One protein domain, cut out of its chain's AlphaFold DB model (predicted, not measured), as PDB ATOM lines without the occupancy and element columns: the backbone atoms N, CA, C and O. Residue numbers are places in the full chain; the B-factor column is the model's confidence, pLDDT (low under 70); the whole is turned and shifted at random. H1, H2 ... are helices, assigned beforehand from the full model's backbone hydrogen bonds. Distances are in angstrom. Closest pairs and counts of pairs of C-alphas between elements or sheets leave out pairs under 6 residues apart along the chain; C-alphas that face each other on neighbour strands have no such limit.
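Overview. This is residues 6 to 88 of the 277 residues of the protein "beta-1,4-glucuronyltransferase 1" of Drosophila rhopaloa (UniProt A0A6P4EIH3). There is little regular structure: one helix, H1, runs through the middle, and two long loops, residues 31 to 49 and 55 to 80, pass on different sides of it. H2 makes a corner at its end, H3 packs loosely on it, and H4 is near its start. The printed part has 83 residues with four named helices, H1 to H4, holding 30 residues, and no named strand: all helix. It is only just compact, close to loose, with radius of gyration of the C-alphas 14.2 A and spans 39 by 27 by 20 A.

Along the chain. H1, residues 6 to 19, begins at C-alpha 6 (32.220, 13.863, -36.621) and is 20.1 A long. H2 is residues 24 to 30, 10.0 A; H3 residues 50 to 54, 6.0 A. H4, residues 81 to 84, 5.1 A, ends at C-alpha 84 (22.540, 11.430, -40.674).

Arrangement. H1, with residues 17 to 19 alone, and H2 touch only at the corner, about perpendicular at 80 degrees; their closest C-alphas, Arg 18 and Ser 24, are 4.7 A apart. H1, with residues 11 to 15 alone, and H3 only just touch, with 3 pairs of C-alphas within 8 A, the closest Arg 15 and Leu 54 at 6.6 A. H1 and H4 are close but not clearly touching, closest C-alphas Asp 6 and Tyr 81, 5.8 A. H2, H3 and H4 are apart from each other. Every O i to N i+4 pair is within hydrogen-bond range in H1, H2 and H3; H4 is too short for one.

Size, cuts and confidence. The C-alphas farthest apart, Gln 40 and Asn 64, are 42.0 A apart. The printed part has no cut; the links H2 to H3 and H3 to H4 are long. No printed residue is under 70 in pLDDT.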
ATOM      1  N   ASP A   6      31.867  14.694 -37.786       94.44
ATOM      2  CA  ASP A   6      32.220  13.863 -36.621       94.44
ATOM      3  C   ASP A   6      33.715  13.975 -36.262       94.44
ATOM      4  O   ASP A   6      34.125  13.627 -35.150       94.44
ATOM      5  N   LEU A   7      34.549  14.474 -37.189       94.62
ATOM      6  CA  LEU A   7      35.978  14.672 -36.949       94.62
ATOM      7  C   LEU A   7      36.234  15.615 -35.770       94.62
ATOM      8  O   LEU A   7      37.000  15.249 -34.886       94.62
ATOM      9  N   SER A   8      35.605  16.795 -35.720       91.88
ATOM     10  CA  SER A   8      35.893  17.791 -34.673       91.88
ATOM     11  C   SER A   8      35.628  17.234 -33.277       91.88
ATOM     12  O   SER A   8      36.496  17.281 -32.413       91.88
ATOM     13  N   VAL A   9      34.471  16.596 -33.111       91.50
ATOM     14  CA  VAL A   9      34.037  15.940 -31.871       91.50
ATOM     15  C   VAL A   9      35.027  14.864 -31.448       91.50
ATOM     16  O   VAL A   9      35.357  14.738 -30.272       91.50
ATOM     17  N   THR A  10      35.531  14.093 -32.414       93.06
ATOM     18  CA  THR A  10      36.507  13.039 -32.135       93.06
ATOM     19  C   THR A  10      37.850  13.615 -31.699       93.06
ATOM     20  O   THR A  10      38.446  13.109 -30.753       93.06
ATOM     21  N   LEU A  11      38.328  14.681 -32.342       93.69
ATOM     22  CA  LEU A  11      39.575  15.341 -31.945       93.69
ATOM     23  C   LEU A  11      39.455  15.966 -30.549       93.69
ATOM     24  O   LEU A  11      40.377  15.841 -29.742       93.69
ATOM     25  N   ASP A  12      38.306  16.557 -30.226       91.94
ATOM     26  CA  ASP A  12      38.025  17.075 -28.886       91.94
ATOM     27  C   ASP A  12      37.955  15.951 -27.848       91.94
ATOM     28  O   ASP A  12      38.519  16.082 -26.761       91.94
ATOM     29  N   ALA A  13      37.355  14.807 -28.188       92.69
ATOM     30  CA  ALA A  13      37.365  13.621 -27.337       92.69
ATOM     31  C   ALA A  13      38.793  13.099 -27.099       92.69
ATOM     32  O   ALA A  13      39.142  12.812 -25.956       92.69
ATOM     33  N   ILE A  14      39.642  13.041 -28.135       93.75
ATOM     34  CA  ILE A  14      41.057  12.642 -28.016       93.75
ATOM     35  C   ILE A  14      41.805  13.585 -27.067       93.75
ATOM     36  O   ILE A  14      42.507  13.130 -26.163       93.75
ATOM     37  N   ARG A  15      41.631  14.903 -27.214       93.56
ATOM     38  CA  ARG A  15      42.231  15.889 -26.299       93.56
ATOM     39  C   ARG A  15      41.720  15.717 -24.879       93.56
ATOM     40  O   ARG A  15      42.511  15.777 -23.944       93.56
ATOM     41  N   TYR A  16      40.421  15.492 -24.714       93.31
ATOM     42  CA  TYR A  16      39.807  15.309 -23.409       93.31
ATOM     43  C   TYR A  16      40.364  14.075 -22.692       93.31
ATOM     44  O   TYR A  16      40.839  14.200 -21.567       93.31
ATOM     45  N   VAL A  17      40.405  12.905 -23.340       92.94
ATOM     46  CA  VAL A  17      40.936  11.684 -22.702       92.94
ATOM     47  C   VAL A  17      42.435  11.777 -22.419       92.94
ATOM     48  O   VAL A  17      42.908  11.222 -21.432       92.94
ATOM     49  N   ARG A  18      43.189  12.526 -23.231       93.31
ATOM     50  CA  ARG A  18      44.624  12.763 -23.012       93.31
ATOM     51  C   ARG A  18      44.914  13.776 -21.904       93.31
ATOM     52  O   ARG A  18      46.045  13.807 -21.432       93.31
ATOM     53  N   ASN A  19      43.967  14.624 -21.500       93.00
ATOM     54  CA  ASN A  19      44.259  15.733 -20.583       93.00
ATOM     55  C   ASN A  19      43.395  15.792 -19.320       93.00
ATOM     56  O   ASN A  19      43.862  16.326 -18.319       93.00
ATOM     57  N   CYS A  20      42.163  15.287 -19.355       92.81
ATOM     58  CA  CYS A  20      41.148  15.597 -18.349       92.81
ATOM     59  C   CYS A  20      40.646  14.394 -17.551       92.81
ATOM     60  O   CYS A  20      39.866  14.586 -16.619       92.81
ATOM     61  N   LEU A  21      41.045  13.172 -17.901       91.50
ATOM     62  CA  LEU A  21      40.635  11.971 -17.183       91.50
ATOM     63  C   LEU A  21      41.695  11.558 -16.151       91.50
ATOM     64  O   LEU A  21      42.889  11.764 -16.369       91.50
ATOM     65  N   PRO A  22      41.294  10.916 -15.040       89.75
ATOM     66  CA  PRO A  22      42.238  10.156 -14.230       89.75
ATOM     67  C   PRO A  22      42.956   9.119 -15.110       89.75
ATOM     68  O   PRO A  22      42.295   8.391 -15.850       89.75
ATOM     69  N   GLY A  23      44.290   9.057 -15.060       89.12
ATOM     70  CA  GLY A  23      45.071   8.160 -15.920       89.12
ATOM     71  C   GLY A  23      45.408   8.727 -17.304       89.12
ATOM     72  O   GLY A  23      45.935   8.006 -18.154       89.12
ATOM     73  N   SER A  24      45.109  10.003 -17.571       91.25
ATOM     74  CA  SER A  24      45.437  10.675 -18.834       91.25
ATOM     75  C   SER A  24      46.925  10.594 -19.209       91.25
ATOM     76  O   SER A  24      47.251  10.562 -20.393       91.25
ATOM     77  N   GLU A  25      47.829  10.532 -18.234       93.00
ATOM     78  CA  GLU A  25      49.266  10.317 -18.430       93.00
ATOM     79  C   GLU A  25      49.569   8.974 -19.109       93.00
ATOM     80  O   GLU A  25      50.317   8.929 -20.080       93.00
ATOM     81  N   ILE A  26      48.886   7.898 -18.710       93.75
ATOM     82  CA  ILE A  26      49.047   6.575 -19.326       93.75
ATOM     83  C   ILE A  26      48.544   6.609 -20.773       93.75
ATOM     84  O   ILE A  26      49.164   6.037 -21.666       93.75
ATOM     85  N   ILE A  27      47.444   7.323 -21.032       92.50
ATOM     86  CA  ILE A  27      46.915   7.506 -22.392       92.50
ATOM     87  C   ILE A  27      47.898   8.311 -23.251       92.50
ATOM     88  O   ILE A  27      48.062   8.024 -24.436       92.50
ATOM     89  N   LYS A  28      48.560   9.321 -22.676       91.81
ATOM     90  CA  LYS A  28      49.577  10.109 -23.382       91.81
ATOM     91  C   LYS A  28      50.764   9.263 -23.818       91.81
ATOM     92  O   LYS A  28      51.189   9.419 -24.963       91.81
ATOM     93  N   ASP A  29      51.222   8.384 -22.935       93.25
ATOM     94  CA  ASP A  29      52.452   7.618 -23.112       93.25
ATOM     95  C   ASP A  29      52.254   6.345 -23.947       93.25
ATOM     96  O   ASP A  29      53.142   5.965 -24.710       93.25
ATOM     97  N   TRP A  30      51.094   5.689 -23.831       92.06
ATOM     98  CA  TRP A  30      50.902   4.321 -24.336       92.06
ATOM     99  C   TRP A  30      49.808   4.161 -25.395       92.06
ATOM    100  O   TRP A  30      49.647   3.062 -25.928       92.06
ATOM    101  N   VAL A  31      49.047   5.212 -25.722       92.06
ATOM    102  CA  VAL A  31      47.924   5.121 -26.675       92.06
ATOM    103  C   VAL A  31      48.161   5.980 -27.913       92.06
ATOM    104  O   VAL A  31      48.338   7.196 -27.831       92.06
ATOM    105  N   THR A  32      48.052   5.348 -29.083       92.06
ATOM    106  CA  THR A  32      47.954   6.019 -30.383       92.06
ATOM    107  C   THR A  32      46.512   6.006 -30.884       92.06
ATOM    108  O   THR A  32      45.796   5.009 -30.775       92.06
ATOM    109  N   PHE A  33      46.073   7.119 -31.469       93.56
ATOM    110  CA  PHE A  33      44.731   7.251 -32.033       93.56
ATOM    111  C   PHE A  33      44.803   7.244 -33.558       93.56
ATOM    112  O   PHE A  33      45.524   8.038 -34.157       93.56
ATOM    113  N   HIS A  34      44.015   6.378 -34.194       93.25
ATOM    114  CA  HIS A  34      43.906   6.319 -35.649       93.25
ATOM    115  C   HIS A  34      42.554   6.876 -36.091       93.25
ATOM    116  O   HIS A  34      41.496   6.299 -35.828       93.25
ATOM    117  N   VAL A  35      42.593   8.012 -36.781       93.94
ATOM    118  CA  VAL A  35      41.413   8.713 -37.287       93.94
ATOM    119  C   VAL A  35      41.310   8.481 -38.791       93.94
ATOM    120  O   VAL A  35      42.290   8.621 -39.515       93.94
ATOM    121  N   TYR A  36      40.131   8.077 -39.263       94.75
ATOM    122  CA  TYR A  36      39.926   7.675 -40.657       94.75
ATOM    123  C   TYR A  36      38.481   7.901 -41.106       94.75
ATOM    124  O   TYR A  36      37.546   7.806 -40.304       94.75
ATOM    125  N   PHE A  37      38.291   8.172 -42.394       95.19
ATOM    126  CA  PHE A  37      37.002   8.453 -43.028       95.19
ATOM    127  C   PHE A  37      37.082   8.182 -44.537       95.19
ATOM    128  O   PHE A  37      38.167   8.157 -45.115       95.19
ATOM    129  N   SER A  38      35.930   7.963 -45.175       93.62
ATOM    130  CA  SER A  38      35.845   7.793 -46.632       93.62
ATOM    131  C   SER A  38      36.140   9.108 -47.360       93.62
ATOM    132  O   SER A  38      35.734  10.176 -46.902       93.62
ATOM    133  N   ASN A  39      36.763   9.030 -48.539       93.44
ATOM    134  CA  ASN A  39      36.974  10.188 -49.415       93.44
ATOM    135  C   ASN A  39      35.654  10.847 -49.869       93.44
ATOM    136  O   ASN A  39      35.630  12.041 -50.139       93.44
ATOM    137  N   GLN A  40      34.552  10.094 -49.901       95.56
ATOM    138  CA  GLN A  40      33.211  10.605 -50.215       95.56
ATOM    139  C   GLN A  40      32.585  11.397 -49.057       95.56
ATOM    140  O   GLN A  40      31.630  12.141 -49.262       95.56
ATOM    141  N   HIS A  41      33.125  11.252 -47.845       96.31
ATOM    142  CA  HIS A  41      32.620  11.874 -46.619       96.31
ATOM    143  C   HIS A  41      33.739  12.605 -45.877       96.31
ATOM    144  O   HIS A  41      33.855  12.519 -44.651       96.31
ATOM    145  N   MET A  42      34.593  13.294 -46.633       95.94
ATOM    146  CA  MET A  42      35.727  14.023 -46.086       95.94
ATOM    147  C   MET A  42      35.252  15.198 -45.208       95.94
ATOM    148  O   MET A  42      34.356  15.945 -45.614       95.94
ATOM    149  N   PRO A  43      35.837  15.387 -44.013       95.75
ATOM    150  CA  PRO A  43      35.652  16.596 -43.219       95.75
ATOM    151  C   PRO A  43      36.106  17.844 -43.986       95.75
ATOM    152  O   PRO A  43      37.072  17.793 -44.741       95.75
ATOM    153  N   VAL A  44      35.442  18.982 -43.754       93.62
ATOM    154  CA  VAL A  44      35.773  20.255 -44.429       93.62
ATOM    155  C   VAL A  44      37.213  20.684 -44.139       93.62
ATOM    156  O   VAL A  44      37.919  21.122 -45.039       93.62
ATOM    157  N   ASN A  45      37.641  20.529 -42.886       91.19
ATOM    158  CA  ASN A  45      38.992  20.833 -42.440       91.19
ATOM    159  C   ASN A  45      39.574  19.590 -41.776       91.19
ATOM    160  O   ASN A  45      39.047  19.122 -40.767       91.19
ATOM    161  N   VAL A  46      40.664  19.073 -42.338       93.19
ATOM    162  CA  VAL A  46      41.441  17.977 -41.758       93.19
ATOM    163  C   VAL A  46      42.765  18.569 -41.273       93.19
ATOM    164  O   VAL A  46      43.456  19.194 -42.080       93.19
ATOM    165  N   PRO A  47      43.119  18.429 -39.983       92.75
ATOM    166  CA  PRO A  47      44.419  18.861 -39.477       92.75
ATOM    167  C   PRO A  47      45.562  18.227 -40.270       92.75
ATOM    168  O   PRO A  47      45.492  17.052 -40.628       92.75
ATOM    169  N   TYR A  48      46.599  19.014 -40.551       90.88
ATOM    170  CA  TYR A  48      47.739  18.564 -41.350       90.88
ATOM    171  C   TYR A  48      48.629  17.574 -40.590       90.88
ATOM    172  O   TYR A  48      49.105  16.599 -41.166       90.88
ATOM    173  N   ASP A  49      48.832  17.823 -39.297       92.38
ATOM    174  CA  ASP A  49      49.711  17.051 -38.430       92.38
ATOM    175  C   ASP A  49      49.138  16.907 -37.012       92.38
ATOM    176  O   ASP A  49      48.077  17.436 -36.668       92.38
ATOM    177  N   GLU A  50      49.853  16.139 -36.191       90.19
ATOM    178  CA  GLU A  50      49.508  15.890 -34.795       90.19
ATOM    179  C   GLU A  50      49.555  17.166 -33.947       90.19
ATOM    180  O   GLU A  50      48.677  17.355 -33.110       90.19
ATOM    181  N   ALA A  51      50.511  18.067 -34.189       91.50
ATOM    182  CA  ALA A  51      50.645  19.324 -33.451       91.50
ATOM    183  C   ALA A  51      49.396  20.205 -33.616       91.50
ATOM    184  O   ALA A  51      48.828  20.684 -32.633       91.50
ATOM    185  N   GLY A  52      48.869  20.316 -34.841       89.00
ATOM    186  CA  GLY A  52      47.612  21.013 -35.121       89.00
ATOM    187  C   GLY A  52      46.399  20.427 -34.384       89.00
ATOM    188  O   GLY A  52      45.401  21.126 -34.167       89.00
ATOM    189  N   VAL A  53      46.482  19.162 -33.961       90.06
ATOM    190  CA  VAL A  53      45.486  18.523 -33.100       90.06
ATOM    191  C   VAL A  53      45.813  18.737 -31.625       90.06
ATOM    192  O   VAL A  53      44.941  19.189 -30.891       90.06
ATOM    193  N   LEU A  54      47.009  18.400 -31.158       90.25
ATOM    194  CA  LEU A  54      47.294  18.239 -29.733       90.25
ATOM    195  C   LEU A  54      47.744  19.517 -29.021       90.25
ATOM    196  O   LEU A  54      47.480  19.633 -27.827       90.25
ATOM    197  N   ASP A  55      48.325  20.493 -29.723       86.50
ATOM    198  CA  ASP A  55      48.889  21.708 -29.103       86.50
ATOM    199  C   ASP A  55      47.826  22.757 -28.739       86.50
ATOM    200  O   ASP A  55      48.133  23.887 -28.348       86.50
ATOM    201  N   GLN A  56      46.546  22.400 -28.845       82.12
ATOM    202  CA  GLN A  56      45.467  23.275 -28.415       82.12
ATOM    203  C   GLN A  56      45.361  23.284 -26.881       82.12
ATOM    204  O   GLN A  56      45.255  22.217 -26.267       82.12
ATOM    205  N   PRO A  57      45.332  24.471 -26.244       78.19
ATOM    206  CA  PRO A  57      45.125  24.572 -24.809       78.19
ATOM    207  C   PRO A  57      43.816  23.888 -24.415       78.19
ATOM    208  O   PRO A  57      42.751  24.220 -24.935       78.19
ATOM    209  N   SER A  58      43.887  22.942 -23.482       79.75
ATOM    210  CA  SER A  58      42.714  22.249 -22.950       79.75
ATOM    211  C   SER A  58      42.495  22.653 -21.495       79.75
ATOM    212  O   SER A  58      43.351  22.444 -20.639       79.75
ATOM    213  N   SER A  59      41.340  23.261 -21.211       86.50
ATOM    214  CA  SER A  59      40.881  23.479 -19.837       86.50
ATOM    215  C   SER A  59      39.998  22.313 -19.425       86.50
ATOM    216  O   SER A  59      38.944  22.095 -20.020       86.50
ATOM    217  N   CYS A  60      40.405  21.587 -18.389       92.25
ATOM    218  CA  CYS A  60      39.627  20.472 -17.851       92.25
ATOM    219  C   CYS A  60      38.589  20.908 -16.805       92.25
ATOM    220  O   CYS A  60      37.817  20.090 -16.307       92.25
ATOM    221  N   THR A  61      38.547  22.202 -16.491       93.50
ATOM    222  CA  THR A  61      37.618  22.804 -15.535       93.50
ATOM    223  C   THR A  61      36.849  23.953 -16.174       93.50
ATOM    224  O   THR A  61      37.397  24.752 -16.937       93.50
ATOM    225  N   LEU A  62      35.570  24.045 -15.831       91.38
ATOM    226  CA  LEU A  62      34.688  25.158 -16.146       91.38
ATOM    227  C   LEU A  62      34.943  26.336 -15.190       91.38
ATOM    228  O   LEU A  62      35.541  26.178 -14.126       91.38
ATOM    229  N   ALA A  63      34.448  27.527 -15.542       90.19
ATOM    230  CA  ALA A  63      34.645  28.752 -14.754       90.19
ATOM    231  C   ALA A  63      34.061  28.681 -13.326       90.19
ATOM    232  O   ALA A  63      34.515  29.382 -12.429       90.19
ATOM    233  N   ASN A  64      33.063  27.824 -13.112       92.44
ATOM    234  CA  ASN A  64      32.450  27.543 -11.811       92.44
ATOM    235  C   ASN A  64      33.211  26.474 -10.991       92.44
ATOM    236  O   ASN A  64      32.738  26.084  -9.928       92.44
ATOM    237  N   GLY A  65      34.345  25.968 -11.490       90.12
ATOM    238  CA  GLY A  65      35.171  24.954 -10.836       90.12
ATOM    239  C   GLY A  65      34.750  23.499 -11.078       90.12
ATOM    240  O   GLY A  65      35.456  22.599 -10.630       90.12
ATOM    241  N   SER A  66      33.650  23.227 -11.789       91.50
ATOM    242  CA  SER A  66      33.274  21.848 -12.136       91.50
ATOM    243  C   SER A  66      34.100  21.308 -13.307       91.50
ATOM    244  O   SER A  66      34.539  22.075 -14.164       91.50
ATOM    245  N   GLN A  67      34.282  19.989 -13.387       90.50
ATOM    246  CA  GLN A  67      34.963  19.348 -14.515       90.50
ATOM    247  C   GLN A  67      34.188  19.569 -15.822       90.50
ATOM    248  O   GLN A  67      32.954  19.569 -15.830       90.50
ATOM    249  N   VAL A  68      34.905  19.775 -16.930       91.56
ATOM    250  CA  VAL A  68      34.262  19.827 -18.251       91.56
ATOM    251  C   VAL A  68      33.624  18.471 -18.572       91.56
ATOM    252  O   VAL A  68      34.275  17.441 -18.384       91.56
ATOM    253  N   PRO A  69      32.363  18.438 -19.036       91.19
ATOM    254  CA  PRO A  69      31.726  17.184 -19.398       91.19
ATOM    255  C   PRO A  69      32.424  16.580 -20.623       91.19
ATOM    256  O   PRO A  69      32.844  17.335 -21.511       91.19
ATOM    257  N   PRO A  70      32.518  15.244 -20.720       90.50
ATOM    258  CA  PRO A  70      33.190  14.616 -21.843       90.50
ATOM    259  C   PRO A  70      32.574  15.044 -23.187       90.50
ATOM    260  O   PRO A  70      31.351  14.987 -23.333       90.50
ATOM    261  N   PRO A  71      33.367  15.446 -24.199       90.44
ATOM    262  CA  PRO A  71      32.829  15.924 -25.480       90.44
ATOM    263  C   PRO A  71      31.888  14.920 -26.155       90.44
ATOM    264  O   PRO A  71      30.889  15.287 -26.769       90.44
ATOM    265  N   TYR A  72      32.168  13.632 -25.964       84.50
ATOM    266  CA  TYR A  72      31.401  12.527 -26.520       84.50
ATOM    267  C   TYR A  72      30.010  12.324 -25.905       84.50
ATOM    268  O   TYR A  72      29.206  11.594 -26.472       84.50
ATOM    269  N   THR A  73      29.689  12.977 -24.784       87.69
ATOM    270  CA  THR A  73      28.332  12.958 -24.210       87.69
ATOM    271  C   THR A  73      27.492  14.158 -24.641       87.69
ATOM    272  O   THR A  73      26.316  14.230 -24.298       87.69
ATOM    273  N   GLN A  74      28.082  15.127 -25.349       86.62
ATOM    274  CA  GLN A  74      27.413  16.387 -25.691       86.62
ATOM    275  C   GLN A  74      26.625  16.321 -27.002       86.62
ATOM    276  O   GLN A  74      25.824  17.210 -27.275       86.62
ATOM    277  N   ILE A  75      26.838  15.281 -27.809       84.06
ATOM    278  CA  ILE A  75      26.169  15.103 -29.097       84.06
ATOM    279  C   ILE A  75      25.356  13.825 -29.044       84.06
ATOM    280  O   ILE A  75      25.875  12.743 -28.769       84.06
ATOM    281  N   ALA A  76      24.061  13.951 -29.317       87.62
ATOM    282  CA  ALA A  76      23.193  12.793 -29.391       87.62
ATOM    283  C   ALA A  76      23.600  11.915 -30.586       87.62
ATOM    284  O   ALA A  76      23.902  12.406 -31.673       87.62
ATOM    285  N   ARG A  77      23.587  10.589 -30.414       83.69
ATOM    286  CA  ARG A  77      24.058   9.643 -31.446       83.69
ATOM    287  C   ARG A  77      23.356   9.824 -32.799       83.69
ATOM    288  O   ARG A  77      23.993   9.707 -33.844       83.69
ATOM    289  N   ASN A  78      22.061  10.139 -32.786       89.88
ATOM    290  CA  ASN A  78      21.254  10.416 -33.982       89.88
ATOM    291  C   ASN A  78      21.635  11.721 -34.707       89.88
ATOM    292  O   ASN A  78      21.204  11.945 -35.838       89.88
ATOM    293  N   GLU A  79      22.430  12.578 -34.074       91.75
ATOM    294  CA  GLU A  79      22.942  13.816 -34.652       91.75
ATOM    295  C   GLU A  79      24.327  13.666 -35.279       91.75
ATOM    296  O   GLU A  79      24.737  14.569 -36.002       91.75
ATOM    297  N   SER A  80      25.014  12.538 -35.067       92.12
ATOM    298  CA  SER A  80      26.297  12.259 -35.726       92.12
ATOM    299  C   SER A  80      26.165  12.259 -37.252       92.12
ATOM    300  O   SER A  80      25.153  11.816 -37.813       92.12
ATOM    301  N   TYR A  81      27.215  12.710 -37.940       94.56
ATOM    302  CA  TYR A  81      27.283  12.702 -39.397       94.56
ATOM    303  C   TYR A  81      27.102  11.283 -39.923       94.56
ATOM    304  O   TYR A  81      26.310  11.087 -40.844       94.56
ATOM    305  N   LYS A  82      27.777  10.290 -39.318       94.31
ATOM    306  CA  LYS A  82      27.627   8.869 -39.672       94.31
ATOM    307  C   LYS A  82      26.150   8.474 -39.755       94.31
ATOM    308  O   LYS A  82      25.734   7.904 -40.762       94.31
ATOM    309  N   VAL A  83      25.354   8.792 -38.730       93.25
ATOM    310  CA  VAL A  83      23.930   8.427 -38.691       93.25
ATOM    311  C   VAL A  83      23.115   9.245 -39.688       93.25
ATOM    312  O   VAL A  83      22.345   8.666 -40.452       93.25
ATOM    313  N   ARG A  84      23.301  10.571 -39.746       95.19
ATOM    314  CA  ARG A  84      22.540  11.430 -40.674       95.19
ATOM    315  C   ARG A  84      22.807  11.114 -42.145       95.19
ATOM    316  O   ARG A  84      21.903  11.240 -42.965       95.19
ATOM    317  N   ALA A  85      24.024  10.691 -42.473       95.81
ATOM    318  CA  ALA A  85      24.418  10.260 -43.809       95.81
ATOM    319  C   ALA A  85      24.168   8.759 -44.063       95.81
ATOM    320  O   ALA A  85      24.528   8.263 -45.129       95.81
ATOM    321  N   ASN A  86      23.543   8.042 -43.117       95.06
ATOM    322  CA  ASN A  86      23.228   6.614 -43.206       95.06
ATOM    323  C   ASN A  86      24.449   5.736 -43.549       95.06
ATOM    324  O   ASN A  86      24.390   4.848 -44.402       95.06
ATOM    325  N   LEU A  87      25.581   6.017 -42.903       94.88
ATOM    326  CA  LEU A  87      26.831   5.293 -43.101       94.88
ATOM    327  C   LEU A  87      26.931   4.118 -42.135       94.88
ATOM    328  O   LEU A  87      26.547   4.205 -40.971       94.88
ATOM    329  N   THR A  88      27.520   3.030 -42.611       93.31
ATOM    330  CA  THR A  88      27.925   1.899 -41.775       93.31
ATOM    331  C   THR A  88      29.255   2.184 -41.080       93.31
ATOM    332  O   THR A  88      29.985   3.106 -41.452       93.31
TER     333      THR A  88